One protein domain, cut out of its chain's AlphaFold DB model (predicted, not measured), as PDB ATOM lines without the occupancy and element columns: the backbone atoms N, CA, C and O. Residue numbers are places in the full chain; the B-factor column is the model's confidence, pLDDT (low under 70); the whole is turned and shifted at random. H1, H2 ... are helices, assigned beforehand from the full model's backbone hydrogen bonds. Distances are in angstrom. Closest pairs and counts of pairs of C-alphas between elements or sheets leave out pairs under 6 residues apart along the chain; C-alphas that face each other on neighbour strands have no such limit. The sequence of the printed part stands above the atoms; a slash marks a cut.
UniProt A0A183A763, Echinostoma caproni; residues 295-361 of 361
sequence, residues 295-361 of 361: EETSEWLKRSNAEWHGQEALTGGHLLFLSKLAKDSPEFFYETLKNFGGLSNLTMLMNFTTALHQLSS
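This is residues 295 to 361 of the 361 residues of a protein of Echinostoma caproni (UniProt A0A183A763). Three helices, H2, H3 and H4, stand as a triangle, H2 and H3 making a helical hairpin and H4 closing the third side; H1 lies outside the triangle, across from H3, with its last residue near H4 and Thr 297 near the first residue of H2. The helices cross each other at wide angles, and a long link without a named element, residues 305 to 315, leads from H1 to H2. The printed part has 67 residues with four named helices, in the order H1, H2, H3, H4, and no named strand; the class is all helix. The whole is compact, with a radius of gyration of the C-alphas of 10.7 A, and rounded, spanning 28 by 24 by 20 A.

H1 is residues 295 to 304, 14.3 A from first to last C-alpha, and begins at C-alpha 295 at (41.442, -41.971, -29.067). H2 is residues 316 to 328, 18.4 A long, and begins at C-alpha 316 at (41.016, -49.370, -35.882). H3 is residues 330 to 339, 14.4 A long. H4, residues 346 to 360, is the longest helix at 20.8 A and ends at C-alpha 360 at (49.727, -53.199, -41.618).

H1 and H4 only just touch, with 3 pairs of C-alphas within 8 A; the closest are those of Ser 304 and Ala 355, 5.8 A apart. H4 touches H1 with residues 351 to 355 alone, and the two run opposite ways at a steep tilt of 64 degrees. H1 is close to H2 but not clearly touching, the closest C-alphas being those of Thr 297 and Gly 316, 6.4 A apart. H1 and H3 are apart. H2 and H3 form a helical hairpin: they touch, run opposite ways at a steep tilt of 42 degrees, and their closest C-alphas, those of Ala 326 and Phe 333, are 5.4 A apart. H2 touches H3 with residues 322 to 326 alone. H2 and H4 touch about perpendicular, at 78 degrees, with residues 319 to 323 of H2 and 356 to 360 of H4; the closest C-alphas are those of Ser 323 and Ser 360, 6.6 A apart. H3 and H4 are close but not clearly touching, with the C-alphas of Leu 337 and Leu 349 the closest at 7.3 A. In H1, H3 and H4 every O i to N i+4 pair is within hydrogen-bond range; in H2 it is 8 of 9.

The two C-alphas farthest apart are those of Glu 295 and Glu 331, at 28.6 A. The printed part has no cut and ends at Ser 361, the chain's last residue. The link from H1 to H2, 11 residues, is long; that from H2 to H3 is tight, and that from H3 to H4, 6 residues, is short. The mean pLDDT of the printed part is 86.2, and residue 361 is the one printed residue under 70.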
ATOM      1  N   GLU A 295      40.331 -42.549 -29.838       87.56
ATOM      2  CA  GLU A 295      41.442 -41.971 -29.067       87.56
ATOM      3  C   GLU A 295      42.792 -42.582 -29.474       87.56
ATOM      4  O   GLU A 295      43.679 -41.861 -29.930       87.56
ATOM      5  N   GLU A 296      42.923 -43.912 -29.411       88.25
ATOM      6  CA  GLU A 296      44.133 -44.650 -29.813       88.25
ATOM      7  C   GLU A 296      44.501 -44.385 -31.284       88.25
ATOM      8  O   GLU A 296      45.667 -44.167 -31.626       88.25
ATOM      9  N   THR A 297      43.496 -44.331 -32.165       90.69
ATOM     10  CA  THR A 297      43.698 -44.014 -33.586       90.69
ATOM     11  C   THR A 297      44.170 -42.568 -33.788       90.69
ATOM     12  O   THR A 297      45.034 -42.304 -34.627       90.69
ATOM     13  N   SER A 298      43.665 -41.626 -32.986       89.44
ATOM     14  CA  SER A 298      44.094 -40.222 -33.004       89.44
ATOM     15  C   SER A 298      45.513 -40.026 -32.462       89.44
ATOM     16  O   SER A 298      46.245 -39.160 -32.949       89.44
ATOM     17  N   GLU A 299      45.939 -40.819 -31.475       89.69
ATOM     18  CA  GLU A 299      47.337 -40.849 -31.027       89.69
ATOM     19  C   GLU A 299      48.270 -41.417 -32.103       89.69
ATOM     20  O   GLU A 299      49.344 -40.858 -32.348       89.69
ATOM     21  N   TRP A 300      47.844 -42.471 -32.806       93.31
ATOM     22  CA  TRP A 300      48.590 -43.031 -33.932       93.31
ATOM     23  C   TRP A 300      48.762 -42.031 -35.087       93.31
ATOM     24  O   TRP A 300      49.882 -41.887 -35.584       93.31
ATOM     25  N   LEU A 301      47.716 -41.288 -35.474       92.19
ATOM     26  CA  LEU A 301      47.806 -40.228 -36.494       92.19
ATOM     27  C   LEU A 301      48.878 -39.187 -36.124       92.19
ATOM     28  O   LEU A 301      49.813 -38.941 -36.888       92.19
ATOM     29  N   LYS A 302      48.818 -38.663 -34.890       90.81
ATOM     30  CA  LYS A 302      49.812 -37.709 -34.359       90.81
ATOM     31  C   LYS A 302      51.231 -38.281 -34.366       90.81
ATOM     32  O   LYS A 302      52.172 -37.579 -34.727       90.81
ATOM     33  N   ARG A 303      51.406 -39.548 -33.968       90.69
ATOM     34  CA  ARG A 303      52.727 -40.194 -33.873       90.69
ATOM     35  C   ARG A 303      53.322 -40.568 -35.234       90.69
ATOM     36  O   ARG A 303      54.542 -40.643 -35.346       90.69
ATOM     37  N   SER A 304      52.485 -40.794 -36.242       87.56
ATOM     38  CA  SER A 304      52.898 -41.141 -37.607       87.56
ATOM     39  C   SER A 304      53.037 -39.935 -38.544       87.56
ATOM     40  O   SER A 304      53.437 -40.109 -39.695       87.56
ATOM     41  N   ASN A 305      52.751 -38.716 -38.063       88.56
ATOM     42  CA  ASN A 305      52.691 -37.494 -38.875       88.56
ATOM     43  C   ASN A 305      51.719 -37.626 -40.071       88.56
ATOM     44  O   ASN A 305      51.951 -37.086 -41.157       88.56
ATOM     45  N   ALA A 306      50.641 -38.385 -39.859       89.19
ATOM     46  CA  ALA A 306      49.550 -38.573 -40.799       89.19
ATOM     47  C   ALA A 306      48.358 -37.702 -40.387       89.19
ATOM     48  O   ALA A 306      48.039 -37.562 -39.206       89.19
ATOM     49  N   GLU A 307      47.696 -37.114 -41.376       88.19
ATOM     50  CA  GLU A 307      46.545 -36.237 -41.171       88.19
ATOM     51  C   GLU A 307      45.242 -36.968 -41.509       88.19
ATOM     52  O   GLU A 307      45.234 -37.912 -42.299       88.19
ATOM     53  N   TRP A 308      44.135 -36.523 -40.918       90.75
ATOM     54  CA  TRP A 308      42.785 -36.958 -41.266       90.75
ATOM     55  C   TRP A 308      41.823 -35.793 -41.037       90.75
ATOM     56  O   TRP A 308      41.672 -35.327 -39.910       90.75
ATOM     57  N   HIS A 309      41.187 -35.329 -42.112       89.62
ATOM     58  CA  HIS A 309      40.276 -34.174 -42.122       89.62
ATOM     59  C   HIS A 309      38.825 -34.583 -42.418       89.62
ATOM     60  O   HIS A 309      38.007 -33.756 -42.823       89.62
ATOM     61  N   GLY A 310      38.511 -35.871 -42.259       82.25
ATOM     62  CA  GLY A 310      37.176 -36.418 -42.479       82.25
ATOM     63  C   GLY A 310      36.162 -36.000 -41.419       82.25
ATOM     64  O   GLY A 310      36.514 -35.726 -40.274       82.25
ATOM     65  N   GLN A 311      34.878 -35.989 -41.795       76.75
ATOM     66  CA  GLN A 311      33.779 -35.713 -40.856       76.75
ATOM     67  C   GLN A 311      33.568 -36.845 -39.837       76.75
ATOM     68  O   GLN A 311      33.043 -36.604 -38.754       76.75
ATOM     69  N   GLU A 312      33.966 -38.068 -40.189       81.69
ATOM     70  CA  GLU A 312      33.907 -39.244 -39.321       81.69
ATOM     71  C   GLU A 312      35.264 -39.478 -38.651       81.69
ATOM     72  O   GLU A 312      36.317 -39.380 -39.294       81.69
ATOM     73  N   ALA A 313      35.246 -39.815 -37.360       85.12
ATOM     74  CA  ALA A 313      36.448 -40.162 -36.619       85.12
ATOM     75  C   ALA A 313      37.047 -41.482 -37.133       85.12
ATOM     76  O   ALA A 313      36.351 -42.464 -37.417       85.12
ATOM     77  N   LEU A 314      38.372 -41.517 -37.264       89.50
ATOM     78  CA  LEU A 314      39.073 -42.710 -37.718       89.50
ATOM     79  C   LEU A 314      39.194 -43.713 -36.557       89.50
ATOM     80  O   LEU A 314      39.510 -43.335 -35.434       89.50
ATOM     81  N   THR A 315      38.946 -44.994 -36.836       91.31
ATOM     82  CA  THR A 315      39.027 -46.094 -35.859       91.31
ATOM     83  C   THR A 315      39.937 -47.207 -36.374       91.31
ATOM     84  O   THR A 315      40.233 -47.282 -37.572       91.31
ATOM     85  N   GLY A 316      40.304 -48.148 -35.504       88.19
ATOM     86  CA  GLY A 316      41.016 -49.370 -35.882       88.19
ATOM     87  C   GLY A 316      40.306 -50.200 -36.959       88.19
ATOM     88  O   GLY A 316      40.951 -50.788 -37.830       88.19
ATOM     89  N   GLY A 317      38.969 -50.191 -36.952       85.88
ATOM     90  CA  GLY A 317      38.144 -50.807 -37.993       85.88
ATOM     91  C   GLY A 317      38.267 -50.094 -39.342       85.88
ATOM     92  O   GLY A 317      38.442 -50.752 -40.369       85.88
ATOM     93  N   HIS A 318      38.255 -48.756 -39.341       91.56
ATOM     94  CA  HIS A 318      38.458 -47.945 -40.547       91.56
ATOM     95  C   HIS A 318      39.869 -48.146 -41.125       91.56
ATOM     96  O   HIS A 318      40.013 -48.356 -42.328       91.56
ATOM     97  N   LEU A 319      40.900 -48.202 -40.277       91.50
ATOM     98  CA  LEU A 319      42.275 -48.516 -40.688       91.50
ATOM     99  C   LEU A 319      42.403 -49.921 -41.295       91.50
ATOM    100  O   LEU A 319      43.056 -50.093 -42.324       91.50
ATOM    101  N   LEU A 320      41.752 -50.929 -40.706       88.00
ATOM    102  CA  LEU A 320      41.770 -52.294 -41.241       88.00
ATOM    103  C   LEU A 320      41.051 -52.381 -42.594       88.00
ATOM    104  O   LEU A 320      41.508 -53.098 -43.486       88.00
ATOM    105  N   PHE A 321      39.944 -51.653 -42.756       88.19
ATOM    106  CA  PHE A 321      39.252 -51.530 -44.035       88.19
ATOM    107  C   PHE A 321      40.148 -50.863 -45.087       88.19
ATOM    108  O   PHE A 321      40.368 -51.455 -46.138       88.19
ATOM    109  N   LEU A 322      40.738 -49.703 -44.780       88.69
ATOM    110  CA  LEU A 322      41.639 -48.977 -45.681       88.69
ATOM    111  C   LEU A 322      42.871 -49.810 -46.083       88.69
ATOM    112  O   LEU A 322      43.259 -49.798 -47.247       88.69
ATOM    113  N   SER A 323      43.453 -50.583 -45.160       89.00
ATOM    114  CA  SER A 323      44.588 -51.480 -45.443       89.00
ATOM    115  C   SER A 323      44.224 -52.625 -46.403       89.00
ATOM    116  O   SER A 323      45.022 -52.978 -47.274       89.00
ATOM    117  N   LYS A 324      43.009 -53.184 -46.297       86.00
ATOM    118  CA  LYS A 324      42.487 -54.150 -47.282       86.00
ATOM    119  C   LYS A 324      42.192 -53.475 -48.617       86.00
ATOM    120  O   LYS A 324      42.620 -53.966 -49.654       86.00
ATOM    121  N   LEU A 325      41.546 -52.309 -48.584       81.56
ATOM    122  CA  LEU A 325      41.183 -51.537 -49.770       81.56
ATOM    123  C   LEU A 325      42.409 -51.177 -50.620       81.56
ATOM    124  O   LEU A 325      42.362 -51.307 -51.836       81.56
ATOM    125  N   ALA A 326      43.528 -50.820 -49.982       86.00
ATOM    126  CA  ALA A 326      44.800 -50.555 -50.654       86.00
ATOM    127  C   ALA A 326      45.371 -51.768 -51.418       86.00
ATOM    128  O   ALA A 326      46.130 -51.580 -52.366       86.00
ATOM    129  N   LYS A 327      45.020 -53.000 -51.020       82.25
ATOM    130  CA  LYS A 327      45.424 -54.248 -51.695       82.25
ATOM    131  C   LYS A 327      44.413 -54.671 -52.763       82.25
ATOM    132  O   LYS A 327      44.818 -55.067 -53.852       82.25
ATOM    133  N   ASP A 328      43.121 -54.559 -52.460       77.00
ATOM    134  CA  ASP A 328      42.031 -55.029 -53.323       77.00
ATOM    135  C   ASP A 328      41.700 -54.041 -54.463       77.00
ATOM    136  O   ASP A 328      41.302 -54.455 -55.551       77.00
ATOM    137  N   SER A 329      41.843 -52.728 -54.232       81.75
ATOM    138  CA  SER A 329      41.561 -51.673 -55.218       81.75
ATOM    139  C   SER A 329      42.348 -50.375 -54.932       81.75
ATOM    140  O   SER A 329      41.825 -49.452 -54.299       81.75
ATOM    141  N   PRO A 330      43.602 -50.260 -55.418       81.00
ATOM    142  CA  PRO A 330      44.466 -49.108 -55.144       81.00
ATOM    143  C   PRO A 330      43.879 -47.753 -55.571       81.00
ATOM    144  O   PRO A 330      43.967 -46.790 -54.815       81.00
ATOM    145  N   GLU A 331      43.242 -47.675 -56.744       72.81
ATOM    146  CA  GLU A 331      42.628 -46.434 -57.255       72.81
ATOM    147  C   GLU A 331      41.512 -45.931 -56.323       72.81
ATOM    148  O   GLU A 331      41.541 -44.794 -55.848       72.81
ATOM    149  N   PHE A 332      40.567 -46.809 -55.974       70.88
ATOM    150  CA  PHE A 332      39.448 -46.470 -55.093       70.88
ATOM    151  C   PHE A 332      39.903 -46.167 -53.655       70.88
ATOM    152  O   PHE A 332      39.291 -45.358 -52.955       70.88
ATOM    153  N   PHE A 333      41.015 -46.758 -53.210       86.75
ATOM    154  CA  PHE A 333      41.666 -46.390 -51.956       86.75
ATOM    155  C   PHE A 333      42.152 -44.928 -51.964       86.75
ATOM    156  O   PHE A 333      41.831 -44.188 -51.032       86.75
ATOM    157  N   TYR A 334      42.833 -44.466 -53.019       85.38
ATOM    158  CA  TYR A 334      43.246 -43.058 -53.123       85.38
ATOM    159  C   TYR A 334      42.057 -42.092 -53.246       85.38
ATOM    160  O   TYR A 334      42.070 -41.029 -52.618       85.38
ATOM    161  N   GLU A 335      40.999 -42.464 -53.975       80.88
ATOM    162  CA  GLU A 335      39.744 -41.693 -53.995       80.88
ATOM    163  C   GLU A 335      39.101 -41.607 -52.603       80.88
ATOM    164  O   GLU A 335      38.648 -40.537 -52.196       80.88
ATOM    165  N   THR A 336      39.115 -42.701 -51.835       84.69
ATOM    166  CA  THR A 336      38.576 -42.738 -50.466       84.69
ATOM    167  C   THR A 336      39.341 -41.790 -49.538       84.69
ATOM    168  O   THR A 336      38.724 -41.010 -48.811       84.69
ATOM    169  N   LEU A 337      40.679 -41.783 -49.598       88.12
ATOM    170  CA  LEU A 337      41.513 -40.860 -48.816       88.12
ATOM    171  C   LEU A 337      41.265 -39.387 -49.172       88.12
ATOM    172  O   LEU A 337      41.257 -38.529 -48.287       88.12
ATOM    173  N   LYS A 338      41.026 -39.092 -50.452       85.94
ATOM    174  CA  LYS A 338      40.743 -37.734 -50.925       85.94
ATOM    175  C   LYS A 338      39.347 -37.252 -50.525       85.94
ATOM    176  O   LYS A 338      39.206 -36.124 -50.062       85.94
ATOM    177  N   ASN A 339      38.332 -38.100 -50.693       83.19
ATOM    178  CA  ASN A 339      36.924 -37.730 -50.527       83.19
ATOM    179  C   ASN A 339      36.450 -37.812 -49.068       83.19
ATOM    180  O   ASN A 339      35.745 -36.917 -48.613       83.19
ATOM    181  N   PHE A 340      36.843 -38.860 -48.334       83.00
ATOM    182  CA  PHE A 340      36.436 -39.073 -46.939       83.00
ATOM    183  C   PHE A 340      37.514 -38.655 -45.941       83.00
ATOM    184  O   PHE A 340      37.180 -38.112 -44.897       83.00
ATOM    185  N   GLY A 341      38.795 -38.856 -46.264       84.00
ATOM    186  CA  GLY A 341      39.908 -38.420 -45.409       84.00
ATOM    187  C   GLY A 341      40.279 -36.941 -45.546       84.00
ATOM    188  O   GLY A 341      41.075 -36.438 -44.756       84.00
ATOM    189  N   GLY A 342      39.736 -36.241 -46.551       85.75
ATOM    190  CA  GLY A 342      40.057 -34.843 -46.856       85.75
ATOM    191  C   GLY A 342      41.506 -34.609 -47.309       85.75
ATOM    192  O   GLY A 342      41.977 -33.469 -47.324       85.75
ATOM    193  N   LEU A 343      42.235 -35.670 -47.674       88.69
ATOM    194  CA  LEU A 343      43.651 -35.591 -48.028       88.69
ATOM    195  C   LEU A 343      43.780 -35.081 -49.469       88.69
ATOM    196  O   LEU A 343      43.629 -35.818 -50.441       88.69
ATOM    197  N   SER A 344      43.998 -33.775 -49.607       81.19
ATOM    198  CA  SER A 344      43.896 -33.064 -50.890       81.19
ATOM    199  C   SER A 344      45.227 -32.873 -51.623       81.19
ATOM    200  O   SER A 344      45.220 -32.562 -52.815       81.19
ATOM    201  N   ASN A 345      46.364 -33.069 -50.948       85.62
ATOM    202  CA  ASN A 345      47.700 -32.904 -51.521       85.62
ATOM    203  C   ASN A 345      48.554 -34.182 -51.425       85.62
ATOM    204  O   ASN A 345      48.299 -35.076 -50.617       85.62
ATOM    205  N   LEU A 346      49.591 -34.249 -52.267       82.81
ATOM    206  CA  LEU A 346      50.457 -35.423 -52.405       82.81
ATOM    207  C   LEU A 346      51.202 -35.780 -51.108       82.81
ATOM    208  O   LEU A 346      51.386 -36.960 -50.826       82.81
ATOM    209  N   THR A 347      51.602 -34.789 -50.308       86.25
ATOM    210  CA  THR A 347      52.315 -35.006 -49.039       86.25
ATOM    211  C   THR A 347      51.412 -35.658 -47.993       86.25
ATOM    212  O   THR A 347      51.825 -36.623 -47.358       86.25
ATOM    213  N   MET A 348      50.162 -35.197 -47.863       86.94
ATOM    214  CA  MET A 348      49.157 -35.809 -46.986       86.94
ATOM    215  C   MET A 348      48.872 -37.260 -47.389       86.94
ATOM    216  O   MET A 348      48.899 -38.143 -46.532       86.94
ATOM    217  N   LEU A 349      48.664 -37.517 -48.691       88.12
ATOM    218  CA  LEU A 349      48.504 -38.878 -49.219       88.12
ATOM    219  C   LEU A 349      49.715 -39.747 -48.860       88.12
ATOM    220  O   LEU A 349      49.547 -40.789 -48.239       88.12
ATOM    221  N   MET A 350      50.925 -39.310 -49.218       88.00
ATOM    222  CA  MET A 350      52.162 -40.071 -49.017       88.00
ATOM    223  C   MET A 350      52.416 -40.392 -47.540       88.00
ATOM    224  O   MET A 350      52.780 -41.523 -47.221       88.00
ATOM    225  N   ASN A 351      52.209 -39.430 -46.637       89.94
ATOM    226  CA  ASN A 351      52.390 -39.646 -45.203       89.94
ATOM    227  C   ASN A 351      51.378 -40.671 -44.676       89.94
ATOM    228  O   ASN A 351      51.768 -41.632 -44.014       89.94
ATOM    229  N   PHE A 352      50.093 -40.514 -45.018       94.12
ATOM    230  CA  PHE A 352      49.035 -41.415 -44.560       94.12
ATOM    231  C   PHE A 352      49.201 -42.839 -45.105       94.12
ATOM    232  O   PHE A 352      49.096 -43.803 -44.348       94.12
ATOM    233  N   THR A 353      49.493 -43.006 -46.399       92.00
ATOM    234  CA  THR A 353      49.681 -44.340 -46.993       92.00
ATOM    235  C   THR A 353      50.928 -45.035 -46.460       92.00
ATOM    236  O   THR A 353      50.880 -46.231 -46.176       92.00
ATOM    237  N   THR A 354      52.018 -44.293 -46.245       90.94
ATOM    238  CA  THR A 354      53.244 -44.818 -45.626       90.94
ATOM    239  C   THR A 354      52.986 -45.261 -44.186       90.94
ATOM    240  O   THR A 354      53.360 -46.373 -43.812       90.94
ATOM    241  N   ALA A 355      52.289 -44.439 -43.395       91.94
ATOM    242  CA  ALA A 355      51.894 -44.772 -42.030       91.94
ATOM    243  C   ALA A 355      50.997 -46.021 -41.980       91.94
ATOM    244  O   ALA A 355      51.233 -46.929 -41.182       91.94
ATOM    245  N   LEU A 356      49.991 -46.104 -42.856       92.38
ATOM    246  CA  LEU A 356      49.077 -47.244 -42.948       92.38
ATOM    247  C   LEU A 356      49.795 -48.530 -43.386       92.38
ATOM    248  O   LEU A 356      49.503 -49.608 -42.867       92.38
ATOM    249  N   HIS A 357      50.756 -48.433 -44.310       88.31
ATOM    250  CA  HIS A 357      51.596 -49.565 -44.699       88.31
ATOM    251  C   HIS A 357      52.468 -50.036 -43.529       88.31
ATOM    252  O   HIS A 357      52.520 -51.232 -43.263       88.31
ATOM    253  N   GLN A 358      53.106 -49.121 -42.791       87.31
ATOM    254  CA  GLN A 358      53.891 -49.450 -41.590       87.31
ATOM    255  C   GLN A 358      53.042 -50.060 -40.467       87.31
ATOM    256  O   GLN A 358      53.544 -50.881 -39.710       87.31
ATOM    257  N   LEU A 359      51.765 -49.678 -40.361       86.19
ATOM    258  CA  LEU A 359      50.830 -50.235 -39.382       86.19
ATOM    259  C   LEU A 359      50.320 -51.636 -39.772       86.19
ATOM    260  O   LEU A 359      49.935 -52.411 -38.900       86.19
ATOM    261  N   SER A 360      50.285 -51.949 -41.072       77.94
ATOM    262  CA  SER A 360      49.727 -53.199 -41.618       77.94
ATOM    263  C   SER A 360      50.761 -54.187 -42.179       77.94
ATOM    264  O   SER A 360      50.369 -55.193 -42.783       77.94
ATOM    265  N   SER A 361      52.049 -53.900 -41.958       67.12
ATOM    266  CA  SER A 361      53.194 -54.807 -42.146       67.12
ATOM    267  C   SER A 361      53.496 -55.567 -40.856       67.12
ATOM    268  O   SER A 361      53.827 -56.763 -40.972       67.12
TER     269      SER A 361